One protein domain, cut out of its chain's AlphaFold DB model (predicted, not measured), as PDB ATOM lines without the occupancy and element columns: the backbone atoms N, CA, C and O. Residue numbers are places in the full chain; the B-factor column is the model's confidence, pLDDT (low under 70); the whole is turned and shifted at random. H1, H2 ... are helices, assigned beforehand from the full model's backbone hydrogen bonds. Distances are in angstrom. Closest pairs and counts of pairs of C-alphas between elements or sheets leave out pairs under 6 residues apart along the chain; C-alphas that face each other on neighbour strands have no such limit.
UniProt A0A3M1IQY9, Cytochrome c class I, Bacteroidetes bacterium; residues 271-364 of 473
ATOM      1  N   ALA A 271     196.546 181.258 277.837       92.12
ATOM      2  CA  ALA A 271     196.498 181.136 276.387       92.12
ATOM      3  C   ALA A 271     197.645 181.945 275.760       92.12
ATOM      4  O   ALA A 271     197.986 183.020 276.263       92.12
ATOM      5  N   ALA A 272     198.177 181.482 274.626       91.75
ATOM      6  CA  ALA A 272     199.304 182.121 273.943       91.75
ATOM      7  C   ALA A 272     199.029 183.587 273.533       91.75
ATOM      8  O   ALA A 272     199.945 184.403 273.462       91.75
ATOM      9  N   ASN A 273     197.757 183.982 273.394       89.75
ATOM     10  CA  ASN A 273     197.362 185.385 273.217       89.75
ATOM     11  C   ASN A 273     197.798 186.303 274.372       89.75
ATOM     12  O   ASN A 273     198.086 187.474 274.138       89.75
ATOM     13  N   THR A 274     197.899 185.785 275.598       93.50
ATOM     14  CA  THR A 274     198.413 186.539 276.755       93.50
ATOM     15  C   THR A 274     199.864 186.953 276.529       93.50
ATOM     16  O   THR A 274     200.233 188.093 276.811       93.50
ATOM     17  N   CYS A 275     200.671 186.061 275.944       94.31
ATOM     18  CA  CYS A 275     202.056 186.341 275.571       94.31
ATOM     19  C   CYS A 275     202.120 187.485 274.543       94.31
ATOM     20  O   CYS A 275     202.959 188.384 274.632       94.31
ATOM     21  N   MET A 276     201.172 187.507 273.604       94.56
ATOM     22  CA  MET A 276     201.106 188.507 272.534       94.56
ATOM     23  C   MET A 276     200.718 189.916 272.997       94.56
ATOM     24  O   MET A 276     200.865 190.858 272.218       94.56
ATOM     25  N   ASN A 277     200.280 190.104 274.245       92.75
ATOM     26  CA  ASN A 277     200.058 191.444 274.800       92.75
ATOM     27  C   ASN A 277     201.359 192.262 274.866       92.75
ATOM     28  O   ASN A 277     201.317 193.482 274.733       92.75
ATOM     29  N   CYS A 278     202.503 191.587 275.020       93.62
ATOM     30  CA  CYS A 278     203.822 192.219 275.081       93.62
ATOM     31  C   CYS A 278     204.711 191.814 273.897       93.62
ATOM     32  O   CYS A 278     205.388 192.662 273.316       93.62
ATOM     33  N   HIS A 279     204.681 190.543 273.484       93.19
ATOM     34  CA  HIS A 279     205.601 190.008 272.473       93.19
ATOM     35  C   HIS A 279     205.322 190.459 271.032       93.19
ATOM     36  O   HIS A 279     206.084 190.139 270.135       93.19
ATOM     37  N   LYS A 280     204.298 191.286 270.788       90.44
ATOM     38  CA  LYS A 280     204.210 192.052 269.528       90.44
ATOM     39  C   LYS A 280     205.272 193.148 269.445       90.44
ATOM     40  O   LYS A 280     205.815 193.408 268.376       90.44
ATOM     41  N   ALA A 281     205.554 193.791 270.578       88.62
ATOM     42  CA  ALA A 281     206.553 194.847 270.690       88.62
ATOM     43  C   ALA A 281     207.927 194.286 271.084       88.62
ATOM     44  O   ALA A 281     208.951 194.735 270.576       88.62
ATOM     45  N   ILE A 282     207.952 193.283 271.969       88.75
ATOM     46  CA  ILE A 282     209.183 192.626 272.420       88.75
ATOM     47  C   ILE A 282     209.489 191.460 271.485       88.75
ATOM     48  O   ILE A 282     208.961 190.365 271.662       88.75
ATOM     49  N   LYS A 283     210.354 191.723 270.503       86.44
ATOM     50  CA  LYS A 283     210.697 190.799 269.412       86.44
ATOM     51  C   LYS A 283     211.987 190.000 269.632       86.44
ATOM     52  O   LYS A 283     212.283 189.112 268.842       86.44
ATOM     53  N   TYR A 284     212.736 190.281 270.696       84.81
ATOM     54  CA  TYR A 284     214.015 189.631 270.979       84.81
ATOM     55  C   TYR A 284     214.129 189.302 272.472       84.81
ATOM     56  O   TYR A 284     213.861 190.154 273.316       84.81
ATOM     57  N   GLY A 285     214.482 188.060 272.806       82.81
ATOM     58  CA  GLY A 285     214.668 187.589 274.178       82.81
ATOM     59  C   GLY A 285     216.128 187.648 274.630       82.81
ATOM     60  O   GLY A 285     217.043 187.430 273.845       82.81
ATOM     61  N   SER A 286     216.357 187.877 275.926       77.69
ATOM     62  CA  SER A 286     217.703 188.047 276.495       77.69
ATOM     63  C   SER A 286     218.595 186.800 276.424       77.69
ATOM     64  O   SER A 286     219.810 186.949 276.361       77.69
ATOM     65  N   ASN A 287     218.006 185.597 276.476       80.88
ATOM     66  CA  ASN A 287     218.739 184.328 276.609       80.88
ATOM     67  C   ASN A 287     218.702 183.464 275.341       80.88
ATOM     68  O   ASN A 287     219.619 182.689 275.100       80.88
ATOM     69  N   TYR A 288     217.621 183.564 274.562       87.19
ATOM     70  CA  TYR A 288     217.364 182.700 273.403       87.19
ATOM     71  C   TYR A 288     217.074 183.495 272.124       87.19
ATOM     72  O   TYR A 288     216.600 182.926 271.141       87.19
ATOM     73  N   GLY A 289     217.312 184.810 272.138       87.75
ATOM     74  CA  GLY A 289     217.050 185.690 271.006       87.75
ATOM     75  C   GLY A 289     215.631 185.533 270.473       87.75
ATOM     76  O   GLY A 289     214.657 185.724 271.203       87.75
ATOM     77  N   THR A 290     215.509 185.164 269.201       92.25
ATOM     78  CA  THR A 290     214.224 184.961 268.524       92.25
ATOM     79  C   THR A 290     213.620 183.567 268.728       92.25
ATOM     80  O   THR A 290     212.416 183.417 268.543       92.25
ATOM     81  N   ALA A 291     214.404 182.568 269.149       93.56
ATOM     82  CA  ALA A 291     214.049 181.148 269.036       93.56
ATOM     83  C   ALA A 291     212.788 180.738 269.811       93.56
ATOM     84  O   ALA A 291     211.966 179.980 269.312       93.56
ATOM     85  N   GLU A 292     212.615 181.233 271.037       94.88
ATOM     86  CA  GLU A 292     211.434 180.884 271.842       94.88
ATOM     87  C   GLU A 292     210.217 181.755 271.489       94.88
ATOM     88  O   GLU A 292     209.077 181.331 271.668       94.88
ATOM     89  N   LEU A 293     210.436 182.961 270.950       94.19
ATOM     90  CA  LEU A 293     209.357 183.870 270.551       94.19
ATOM     91  C   LEU A 293     208.705 183.418 269.242       94.19
ATOM     92  O   LEU A 293     207.485 183.502 269.109       94.19
ATOM     93  N   THR A 294     209.484 182.894 268.293       95.19
ATOM     94  CA  THR A 294     208.941 182.373 267.031       95.19
ATOM     95  C   THR A 294     208.028 181.173 267.232       95.19
ATOM     96  O   THR A 294     207.037 181.063 266.516       95.19
ATOM     97  N   LYS A 295     208.273 180.336 268.250       96.12
ATOM     98  CA  LYS A 295     207.340 179.268 268.658       96.12
ATOM     99  C   LYS A 295     205.982 179.833 269.082       96.12
ATOM    100  O   LYS A 295     204.941 179.320 268.684       96.12
ATOM    101  N   ILE A 296     205.976 180.931 269.844       95.81
ATOM    102  CA  ILE A 296     204.734 181.612 270.245       95.81
ATOM    103  C   ILE A 296     204.028 182.182 269.010       95.81
ATOM    104  O   ILE A 296     202.820 182.008 268.876       95.81
ATOM    105  N   TYR A 297     204.766 182.832 268.104       95.94
ATOM    106  CA  TYR A 297     204.197 183.393 266.877       95.94
ATOM    107  C   TYR A 297     203.573 182.323 265.982       95.94
ATOM    108  O   TYR A 297     202.444 182.514 265.534       95.94
ATOM    109  N   ALA A 298     204.261 181.193 265.793       95.44
ATOM    110  CA  ALA A 298     203.751 180.036 265.064       95.44
ATOM    111  C   ALA A 298     202.454 179.502 265.684       95.44
ATOM    112  O   ALA A 298     201.440 179.438 264.990       95.44
ATOM    113  N   SER A 299     202.453 179.265 267.000       94.62
ATOM    114  CA  SER A 299     201.285 178.770 267.740       94.62
ATOM    115  C   SER A 299     200.047 179.665 267.586       94.62
ATOM    116  O   SER A 299     198.941 179.152 267.428       94.62
ATOM    117  N   VAL A 300     200.209 180.995 267.605       94.44
ATOM    118  CA  VAL A 300     199.082 181.947 267.488       94.44
ATOM    119  C   VAL A 300     198.797 182.413 266.060       94.44
ATOM    120  O   VAL A 300     197.867 183.193 265.855       94.44
ATOM    121  N   GLY A 301     199.612 182.013 265.081       94.62
ATOM    122  CA  GLY A 301     199.518 182.489 263.702       94.62
ATOM    123  C   GLY A 301     199.801 183.988 263.553       94.62
ATOM    124  O   GLY A 301     199.091 184.681 262.825       94.62
ATOM    125  N   TYR A 302     200.793 184.525 264.266       95.50
ATOM    126  CA  TYR A 302     201.226 185.919 264.125       95.50
ATOM    127  C   TYR A 302     202.363 186.028 263.111       95.50
ATOM    128  O   TYR A 302     203.386 185.376 263.277       95.50
ATOM    129  N   ASP A 303     202.226 186.890 262.104       95.19
ATOM    130  CA  ASP A 303     203.299 187.220 261.168       95.19
ATOM    131  C   ASP A 303     204.109 188.426 261.676       95.19
ATOM    132  O   ASP A 303     203.655 189.576 261.588       95.19
ATOM    133  N   PRO A 304     205.339 188.204 262.168       93.00
ATOM    134  CA  PRO A 304     206.174 189.271 262.699       93.00
ATOM    135  C   PRO A 304     206.840 190.138 261.611       93.00
ATOM    136  O   PRO A 304     207.446 191.159 261.948       93.00
ATOM    137  N   ASN A 305     206.735 189.766 260.324       93.12
ATOM    138  CA  ASN A 305     207.197 190.587 259.198       93.12
ATOM    139  C   ASN A 305     206.211 191.713 258.870       93.12
ATOM    140  O   ASN A 305     206.626 192.786 258.433       93.12
ATOM    141  N   THR A 306     204.910 191.455 259.032       94.00
ATOM    142  CA  THR A 306     203.834 192.398 258.681       94.00
ATOM    143  C   THR A 306     203.100 192.965 259.894       94.00
ATOM    144  O   THR A 306     202.253 193.845 259.731       94.00
ATOM    145  N   ASP A 307     203.434 192.487 261.095       91.81
ATOM    146  CA  ASP A 307     202.796 192.822 262.369       91.81
ATOM    147  C   ASP A 307     201.275 192.578 262.371       91.81
ATOM    148  O   ASP A 307     200.480 193.343 262.928       91.81
ATOM    149  N   LYS A 308     200.857 191.482 261.726       93.44
ATOM    150  CA  LYS A 308     199.455 191.064 261.598       93.44
ATOM    151  C   LYS A 308     199.297 189.580 261.894       93.44
ATOM    152  O   LYS A 308     200.238 188.809 261.775       93.44
ATOM    153  N   TYR A 309     198.088 189.179 262.266       94.12
ATOM    154  CA  TYR A 309     197.741 187.760 262.303       94.12
ATOM    155  C   TYR A 309     197.479 187.249 260.888       94.12
ATOM    156  O   TYR A 309     196.925 187.974 260.059       94.12
ATOM    157  N   LEU A 310     197.886 186.009 260.639       93.19
ATOM    158  CA  LEU A 310     197.650 185.301 259.392       93.19
ATOM    159  C   LEU A 310     196.147 185.079 259.188       93.19
ATOM    160  O   LEU A 310     195.407 184.802 260.134       93.19
ATOM    161  N   GLU A 311     195.694 185.194 257.943       89.94
ATOM    162  CA  GLU A 311     194.326 184.837 257.573       89.94
ATOM    163  C   GLU A 311     194.250 183.319 257.354       89.94
ATOM    164  O   GLU A 311     194.943 182.782 256.496       89.94
ATOM    165  N   ASN A 312     193.399 182.630 258.122       86.94
ATOM    166  CA  ASN A 312     193.191 181.173 258.066       86.94
ATOM    167  C   ASN A 312     194.479 180.319 258.200       86.94
ATOM    168  O   ASN A 312     194.728 179.456 257.351       86.94
ATOM    169  N   PRO A 313     195.276 180.495 259.273       85.56
ATOM    170  CA  PRO A 313     196.528 179.757 259.473       85.56
ATOM    171  C   PRO A 313     196.343 178.232 259.535       85.56
ATOM    172  O   PRO A 313     197.209 177.506 259.070       85.56
ATOM    173  N   GLU A 314     195.187 177.752 260.000       86.31
ATOM    174  CA  GLU A 314     194.796 176.326 260.043       86.31
ATOM    175  C   GLU A 314     194.820 175.635 258.668       86.31
ATOM    176  O   GLU A 314     194.887 174.410 258.575       86.31
ATOM    177  N   SER A 315     194.715 176.423 257.592       87.06
ATOM    178  CA  SER A 315     194.686 175.937 256.210       87.06
ATOM    179  C   SER A 315     196.029 176.041 255.483       87.06
ATOM    180  O   SER A 315     196.137 175.567 254.353       87.06
ATOM    181  N   MET A 316     197.032 176.663 256.106       89.00
ATOM    182  CA  MET A 316     198.358 176.846 255.517       89.00
ATOM    183  C   MET A 316     199.223 175.605 255.731       89.00
ATOM    184  O   MET A 316     199.154 174.969 256.781       89.00
ATOM    185  N   SER A 317     200.080 175.281 254.761       90.88
ATOM    186  CA  SER A 317     201.051 174.201 254.951       90.88
ATOM    187  C   SER A 317     202.216 174.645 255.839       90.88
ATOM    188  O   SER A 317     202.597 175.822 255.878       90.88
ATOM    189  N   ASN A 318     202.858 173.683 256.505       89.44
ATOM    190  CA  ASN A 318     204.079 173.951 257.262       89.44
ATOM    191  C   ASN A 318     205.183 174.550 256.374       89.44
ATOM    192  O   ASN A 318     205.960 175.367 256.857       89.44
ATOM    193  N   GLU A 319     205.244 174.239 255.071       91.00
ATOM    194  CA  GLU A 319     206.224 174.873 254.177       91.00
ATOM    195  C   GLU A 319     205.915 176.351 253.890       91.00
ATOM    196  O   GLU A 319     206.832 177.142 253.656       91.00
ATOM    197  N   GLU A 320     204.640 176.745 253.878       92.56
ATOM    198  CA  GLU A 320     204.239 178.147 253.733       92.56
ATOM    199  C   GLU A 320     204.585 178.944 254.990       92.56
ATOM    200  O   GLU A 320     205.190 180.014 254.894       92.56
ATOM    201  N   LEU A 321     204.290 178.382 256.164       92.81
ATOM    202  CA  LEU A 321     204.648 178.964 257.456       92.81
ATOM    203  C   LEU A 321     206.171 179.047 257.636       92.81
ATOM    204  O   LEU A 321     206.680 180.086 258.066       92.81
ATOM    205  N   ALA A 322     206.912 178.019 257.211       95.12
ATOM    206  CA  ALA A 322     208.373 178.003 257.249       95.12
ATOM    207  C   ALA A 322     208.970 179.225 256.552       95.12
ATOM    208  O   ALA A 322     209.864 179.871 257.091       95.12
ATOM    209  N   LYS A 323     208.457 179.588 255.369       95.31
ATOM    210  CA  LYS A 323     208.960 180.743 254.607       95.31
ATOM    211  C   LYS A 323     208.801 182.051 255.377       95.31
ATOM    212  O   LYS A 323     209.696 182.891 255.328       95.31
ATOM    213  N   ILE A 324     207.684 182.222 256.080       95.19
ATOM    214  CA  ILE A 324     207.374 183.441 256.837       95.19
ATOM    215  C   ILE A 324     208.326 183.580 258.026       95.19
ATOM    216  O   ILE A 324     208.980 184.617 258.181       95.19
ATOM    217  N   TYR A 325     208.431 182.529 258.842       95.88
ATOM    218  CA  TYR A 325     209.228 182.575 260.066       95.88
ATOM    219  C   TYR A 325     210.728 182.547 259.781       95.88
ATOM    220  O   TYR A 325     211.448 183.372 260.339       95.88
ATOM    221  N   LYS A 326     211.206 181.694 258.860       96.94
ATOM    222  CA  LYS A 326     212.631 181.644 258.482       96.94
ATOM    223  C   LYS A 326     213.126 182.986 257.962       96.94
ATOM    224  O   LYS A 326     214.185 183.444 258.378       96.94
ATOM    225  N   LYS A 327     212.337 183.650 257.108       96.00
ATOM    226  CA  LYS A 327     212.672 184.989 256.611       96.00
ATOM    227  C   LYS A 327     212.848 185.976 257.766       96.00
ATOM    228  O   LYS A 327     213.847 186.684 257.820       96.00
ATOM    229  N   TRP A 328     211.894 186.014 258.694       95.12
ATOM    230  CA  TRP A 328     211.958 186.937 259.823       95.12
ATOM    231  C   TRP A 328     213.152 186.665 260.746       95.12
ATOM    232  O   TRP A 328     213.802 187.607 261.203       95.12
ATOM    233  N   ILE A 329     213.455 185.390 261.004       95.06
ATOM    234  CA  ILE A 329     214.606 184.976 261.815       95.06
ATOM    235  C   ILE A 329     215.907 185.426 261.149       95.06
ATOM    236  O   ILE A 329     216.724 186.072 261.802       95.06
ATOM    237  N   ALA A 330     216.072 185.150 259.853       94.38
ATOM    238  CA  ALA A 330     217.263 185.536 259.105       94.38
ATOM    239  C   ALA A 330     217.456 187.063 259.090       94.38
ATOM    240  O   ALA A 330     218.546 187.550 259.384       94.38
ATOM    241  N   ASP A 331     216.390 187.830 258.838       92.06
ATOM    242  CA  ASP A 331     216.445 189.297 258.853       92.06
ATOM    243  C   ASP A 331     216.848 189.843 260.238       92.06
ATOM    244  O   ASP A 331     217.654 190.771 260.332       92.06
ATOM    245  N   ASN A 332     216.331 189.253 261.326       90.25
ATOM    246  CA  ASN A 332     216.717 189.637 262.689       90.25
ATOM    247  C   ASN A 332     218.157 189.242 263.021       90.25
ATOM    248  O   ASN A 332     218.846 190.005 263.699       90.25
ATOM    249  N   ALA A 333     218.624 188.084 262.557       88.44
ATOM    250  CA  ALA A 333     220.005 187.656 262.746       88.44
ATOM    251  C   ALA A 333     220.976 188.626 262.051       88.44
ATOM    252  O   ALA A 333     221.920 189.102 262.679       88.44
ATOM    253  N   ILE A 334     220.690 189.012 260.802       89.12
ATOM    254  CA  ILE A 334     221.488 189.996 260.050       89.12
ATOM    255  C   ILE A 334     221.474 191.365 260.746       89.12
ATOM    256  O   ILE A 334     222.511 192.019 260.857       89.12
ATOM    257  N   ALA A 335     220.320 191.799 261.263       85.62
ATOM    258  CA  ALA A 335     220.213 193.046 262.026       85.62
ATOM    259  C   ALA A 335     221.040 193.037 263.329       85.62
ATOM    260  O   ALA A 335     221.404 194.104 263.828       85.62
ATOM    261  N   ASN A 336     221.358 191.849 263.852       82.31
ATOM    262  CA  ASN A 336     222.234 191.623 265.004       82.31
ATOM    263  C   ASN A 336     223.626 191.109 264.582       82.31
ATOM    264  O   ASN A 336     224.246 190.330 265.297       82.31
ATOM    265  N   GLU A 337     224.121 191.581 263.433       81.06
ATOM    266  CA  GLU A 337     225.508 191.417 262.966       81.06
ATOM    267  C   GLU A 337     225.912 189.988 262.556       81.06
ATOM    268  O   GLU A 337     227.097 189.730 262.340       81.06
ATOM    269  N   ALA A 338     224.955 189.070 262.365       82.94
ATOM    270  CA  ALA A 338     225.241 187.769 261.760       82.94
ATOM    271  C   ALA A 338     225.567 187.906 260.263       82.94
ATOM    272  O   ALA A 338     224.983 188.722 259.540       82.94
ATOM    273  N   THR A 339     226.476 187.069 259.765       86.19
ATOM    274  CA  THR A 339     226.715 186.950 258.321       86.19
ATOM    275  C   THR A 339     225.530 186.271 257.626       86.19
ATOM    276  O   THR A 339     224.740 185.568 258.252       86.19
ATOM    277  N   GLY A 340     225.402 186.443 256.305       83.56
ATOM    278  CA  GLY A 340     224.282 185.857 255.553       83.56
ATOM    279  C   GLY A 340     224.166 184.333 255.699       83.56
ATOM    280  O   GLY A 340     223.064 183.825 255.859       83.56
ATOM    281  N   GLY A 341     225.297 183.616 255.724       87.50
ATOM    282  CA  GLY A 341     225.304 182.163 255.931       87.50
ATOM    283  C   GLY A 341     224.888 181.754 257.349       87.50
ATOM    284  O   GLY A 341     224.099 180.830 257.510       87.50
ATOM    285  N   GLU A 342     225.355 182.476 258.372       88.12
ATOM    286  CA  GLU A 342     224.963 182.232 259.771       88.12
ATOM    287  C   GLU A 342     223.472 182.517 260.005       88.12
ATOM    288  O   GLU A 342     222.809 181.806 260.758       88.12
ATOM    289  N   ALA A 343     222.925 183.538 259.342       91.12
ATOM    290  CA  ALA A 343     221.510 183.884 259.428       91.12
ATOM    291  C   ALA A 343     220.599 182.805 258.818       91.12
ATOM    292  O   ALA A 343     219.557 182.489 259.394       91.12
ATOM    293  N   GLU A 344     220.992 182.222 257.681       93.06
ATOM    294  CA  GLU A 344     220.266 181.112 257.050       93.06
ATOM    295  C   GLU A 344     220.307 179.845 257.913       93.06
ATOM    296  O   GLU A 344     219.268 179.221 258.135       93.06
ATOM    297  N   GLU A 345     221.477 179.494 258.455       93.69
ATOM    298  CA  GLU A 345     221.623 178.339 259.348       93.69
ATOM    299  C   GLU A 345     220.767 178.495 260.614       93.69
ATOM    300  O   GLU A 345     220.038 177.580 261.000       93.69
ATOM    301  N   MET A 346     220.789 179.681 261.226       92.62
ATOM    302  CA  MET A 346     219.975 179.987 262.401       92.62
ATOM    303  C   MET A 346     218.474 179.896 262.108       92.62
ATOM    304  O   MET A 346     217.710 179.411 262.946       92.62
ATOM    305  N   ALA A 347     218.041 180.353 260.932       95.75
ATOM    306  CA  ALA A 347     216.651 180.256 260.508       95.75
ATOM    307  C   ALA A 347     216.198 178.797 260.350       95.75
ATOM    308  O   ALA A 347     215.079 178.471 260.750       95.75
ATOM    309  N   GLU A 348     217.053 177.920 259.818       96.56
ATOM    310  CA  GLU A 348     216.751 176.490 259.702       96.56
ATOM    311  C   GLU A 348     216.633 175.829 261.079       96.56
ATOM    312  O   GLU A 348     215.600 175.239 261.386       96.56
ATOM    313  N   GLN A 349     217.629 176.024 261.948       95.75
ATOM    314  CA  GLN A 349     217.643 175.442 263.295       95.75
ATOM    315  C   GLN A 349     216.441 175.890 264.137       95.75
ATOM    316  O   GLN A 349     215.817 175.093 264.835       95.75
ATOM    317  N   GLN A 350     216.090 177.179 264.083       96.12
ATOM    318  CA  GLN A 350     214.928 177.680 264.814       96.12
ATOM    319  C   GLN A 350     213.614 177.154 264.236       96.12
ATOM    320  O   GLN A 350     212.682 176.928 264.999       96.12
ATOM    321  N   TRP A 351     213.524 176.936 262.921       96.62
ATOM    322  CA  TRP A 351     212.347 176.315 262.318       96.62
ATOM    323  C   TRP A 351     212.178 174.856 262.749       96.62
ATOM    324  O   TRP A 351     211.077 174.474 263.141       96.62
ATOM    325  N   GLU A 352     213.250 174.063 262.749       95.88
ATOM    326  CA  GLU A 352     213.226 172.696 263.285       95.88
ATOM    327  C   GLU A 352     212.749 172.689 264.744       95.88
ATOM    328  O   GLU A 352     211.846 171.933 265.098       95.88
ATOM    329  N   GLY A 353     213.255 173.620 265.561       95.25
ATOM    330  CA  GLY A 353     212.815 173.786 266.945       95.25
ATOM    331  C   GLY A 353     211.356 174.236 267.108       95.25
ATOM    332  O   GLY A 353     210.768 173.986 268.159       95.25
ATOM    333  N   ILE A 354     210.751 174.898 266.114       95.75
ATOM    334  CA  ILE A 354     209.310 175.212 266.107       95.75
ATOM    335  C   ILE A 354     208.502 173.942 265.851       95.75
ATOM    336  O   ILE A 354     207.548 173.683 266.581       95.75
ATOM    337  N   VAL A 355     208.892 173.156 264.846       94.62
ATOM    338  CA  VAL A 355     208.209 171.903 264.501       94.62
ATOM    339  C   VAL A 355     208.283 170.926 265.673       94.62
ATOM    340  O   VAL A 355     207.244 170.446 266.113       94.62
ATOM    341  N   GLU A 356     209.468 170.714 266.251       93.50
ATOM    342  CA  GLU A 356     209.663 169.837 267.416       93.50
ATOM    343  C   GLU A 356     208.837 170.280 268.635       93.50
ATOM    344  O   GLU A 356     208.349 169.451 269.396       93.50
ATOM    345  N   ALA A 357     208.675 171.589 268.844       93.56
ATOM    346  CA  ALA A 357     207.967 172.108 270.009       93.56
ATOM    347  C   ALA A 357     206.436 172.114 269.869       93.56
ATOM    348  O   ALA A 357     205.741 172.147 270.885       93.56
ATOM    349  N   LEU A 358     205.903 172.198 268.649       93.44
ATOM    350  CA  LEU A 358     204.472 172.447 268.432       93.44
ATOM    351  C   LEU A 358     203.732 171.268 267.811       93.44
ATOM    352  O   LEU A 358     202.522 171.195 267.980       93.44
ATOM    353  N   THR A 359     204.439 170.359 267.142       90.81
ATOM    354  CA  THR A 359     203.839 169.132 266.607       90.81
ATOM    355  C   THR A 359     203.910 168.002 267.627       90.81
ATOM    356  O   THR A 359     204.807 167.961 268.470       90.81
ATOM    357  N   ASP A 360     202.949 167.086 267.562       84.19
ATOM    358  CA  ASP A 360     202.878 165.920 268.436       84.19
ATOM    359  C   ASP A 360     202.484 164.687 267.610       84.19
ATOM    360  O   ASP A 360     201.347 164.549 267.139       84.19
ATOM    361  N   GLU A 361     203.447 163.779 267.420       80.44
ATOM    362  CA  GLU A 361     203.246 162.538 266.666       80.44
ATOM    363  C   GLU A 361     202.232 161.603 267.346       80.44
ATOM    364  O   GLU A 361     201.469 160.923 266.655       80.44
ATOM    365  N   ASP A 362     202.175 161.590 268.683       79.38
ATOM    366  CA  ASP A 362     201.278 160.718 269.450       79.38
ATOM    367  C   ASP A 362     199.814 161.171 269.321       79.38
ATOM    368  O   ASP A 362     198.891 160.348 269.371       79.38
ATOM    369  N   LEU A 363     199.592 162.473 269.124       76.75
ATOM    370  CA  LEU A 363     198.273 163.065 268.890       76.75
ATOM    371  C   LEU A 363     197.899 163.164 267.403       76.75
ATOM    372  O   LEU A 363     196.768 163.549 267.094       76.75
ATOM    373  N   ASN A 364     198.802 162.768 266.496       78.81
ATOM    374  CA  ASN A 364     198.673 162.960 265.049       78.81
ATOM    375  C   ASN A 364     198.368 164.434 264.699       78.81
ATOM    376  O   ASN A 364     197.531 164.711 263.834       78.81
TER     377      ASN A 364
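AT A GLANCE: This is residues 271 to 364 of the 473 residues of the protein "Cytochrome c class I" of Bacteroidetes bacterium (UniProt A0A3M1IQY9). Two long helices, H3 and H4, fold back on each other as a hairpin, steeply tilted at 45 degrees; H2 packs on residues 350 to 358 of H4, and H1 packs on H2, apart from H3 and H4. Residues 359 to 364 stick out. The 94 printed residues, all helix by class, have four named helices, H1 to H4 in order, and no named strand; they are compact, radius of gyration of the C-alphas 13.0 A, spanning 38 by 28 by 24 A.

HOW THE PARTS SIT: Start at H4, residues 340 to 358: it touches H3, residues 318 to 335, a helical hairpin at a steep tilt of 45 degrees, closest C-alphas Ala 330 and Ala 343, 4.6 A. With residues 350 to 358 alone it touches H2, residues 291 to 300, closest C-alphas Lys 295 and Ile 354, 5.2 A. H1, residues 272 to 279, touches H2, closest C-alphas Ala 272 and Val 300, 6.5 A. O i to N i+4 pairs are within hydrogen-bond range throughout H4, 3 of 4 in H1, 4 of 6 in H2 and 13 of 14 in H3.

IN THESE COORDINATES: Find C-alpha 272 at (199.304, 182.121, 273.943), where H1, 10.2 A long, begins. H2 measures 15.1 A, H3 25.4 A; H4 runs 27.2 A to C-alpha 358 at (204.472, 172.447, 268.432).

THE WHOLE: The printed part has no cut; links H1 to H2 and H2 to H3 are long. No printed residue is under 70 in pLDDT.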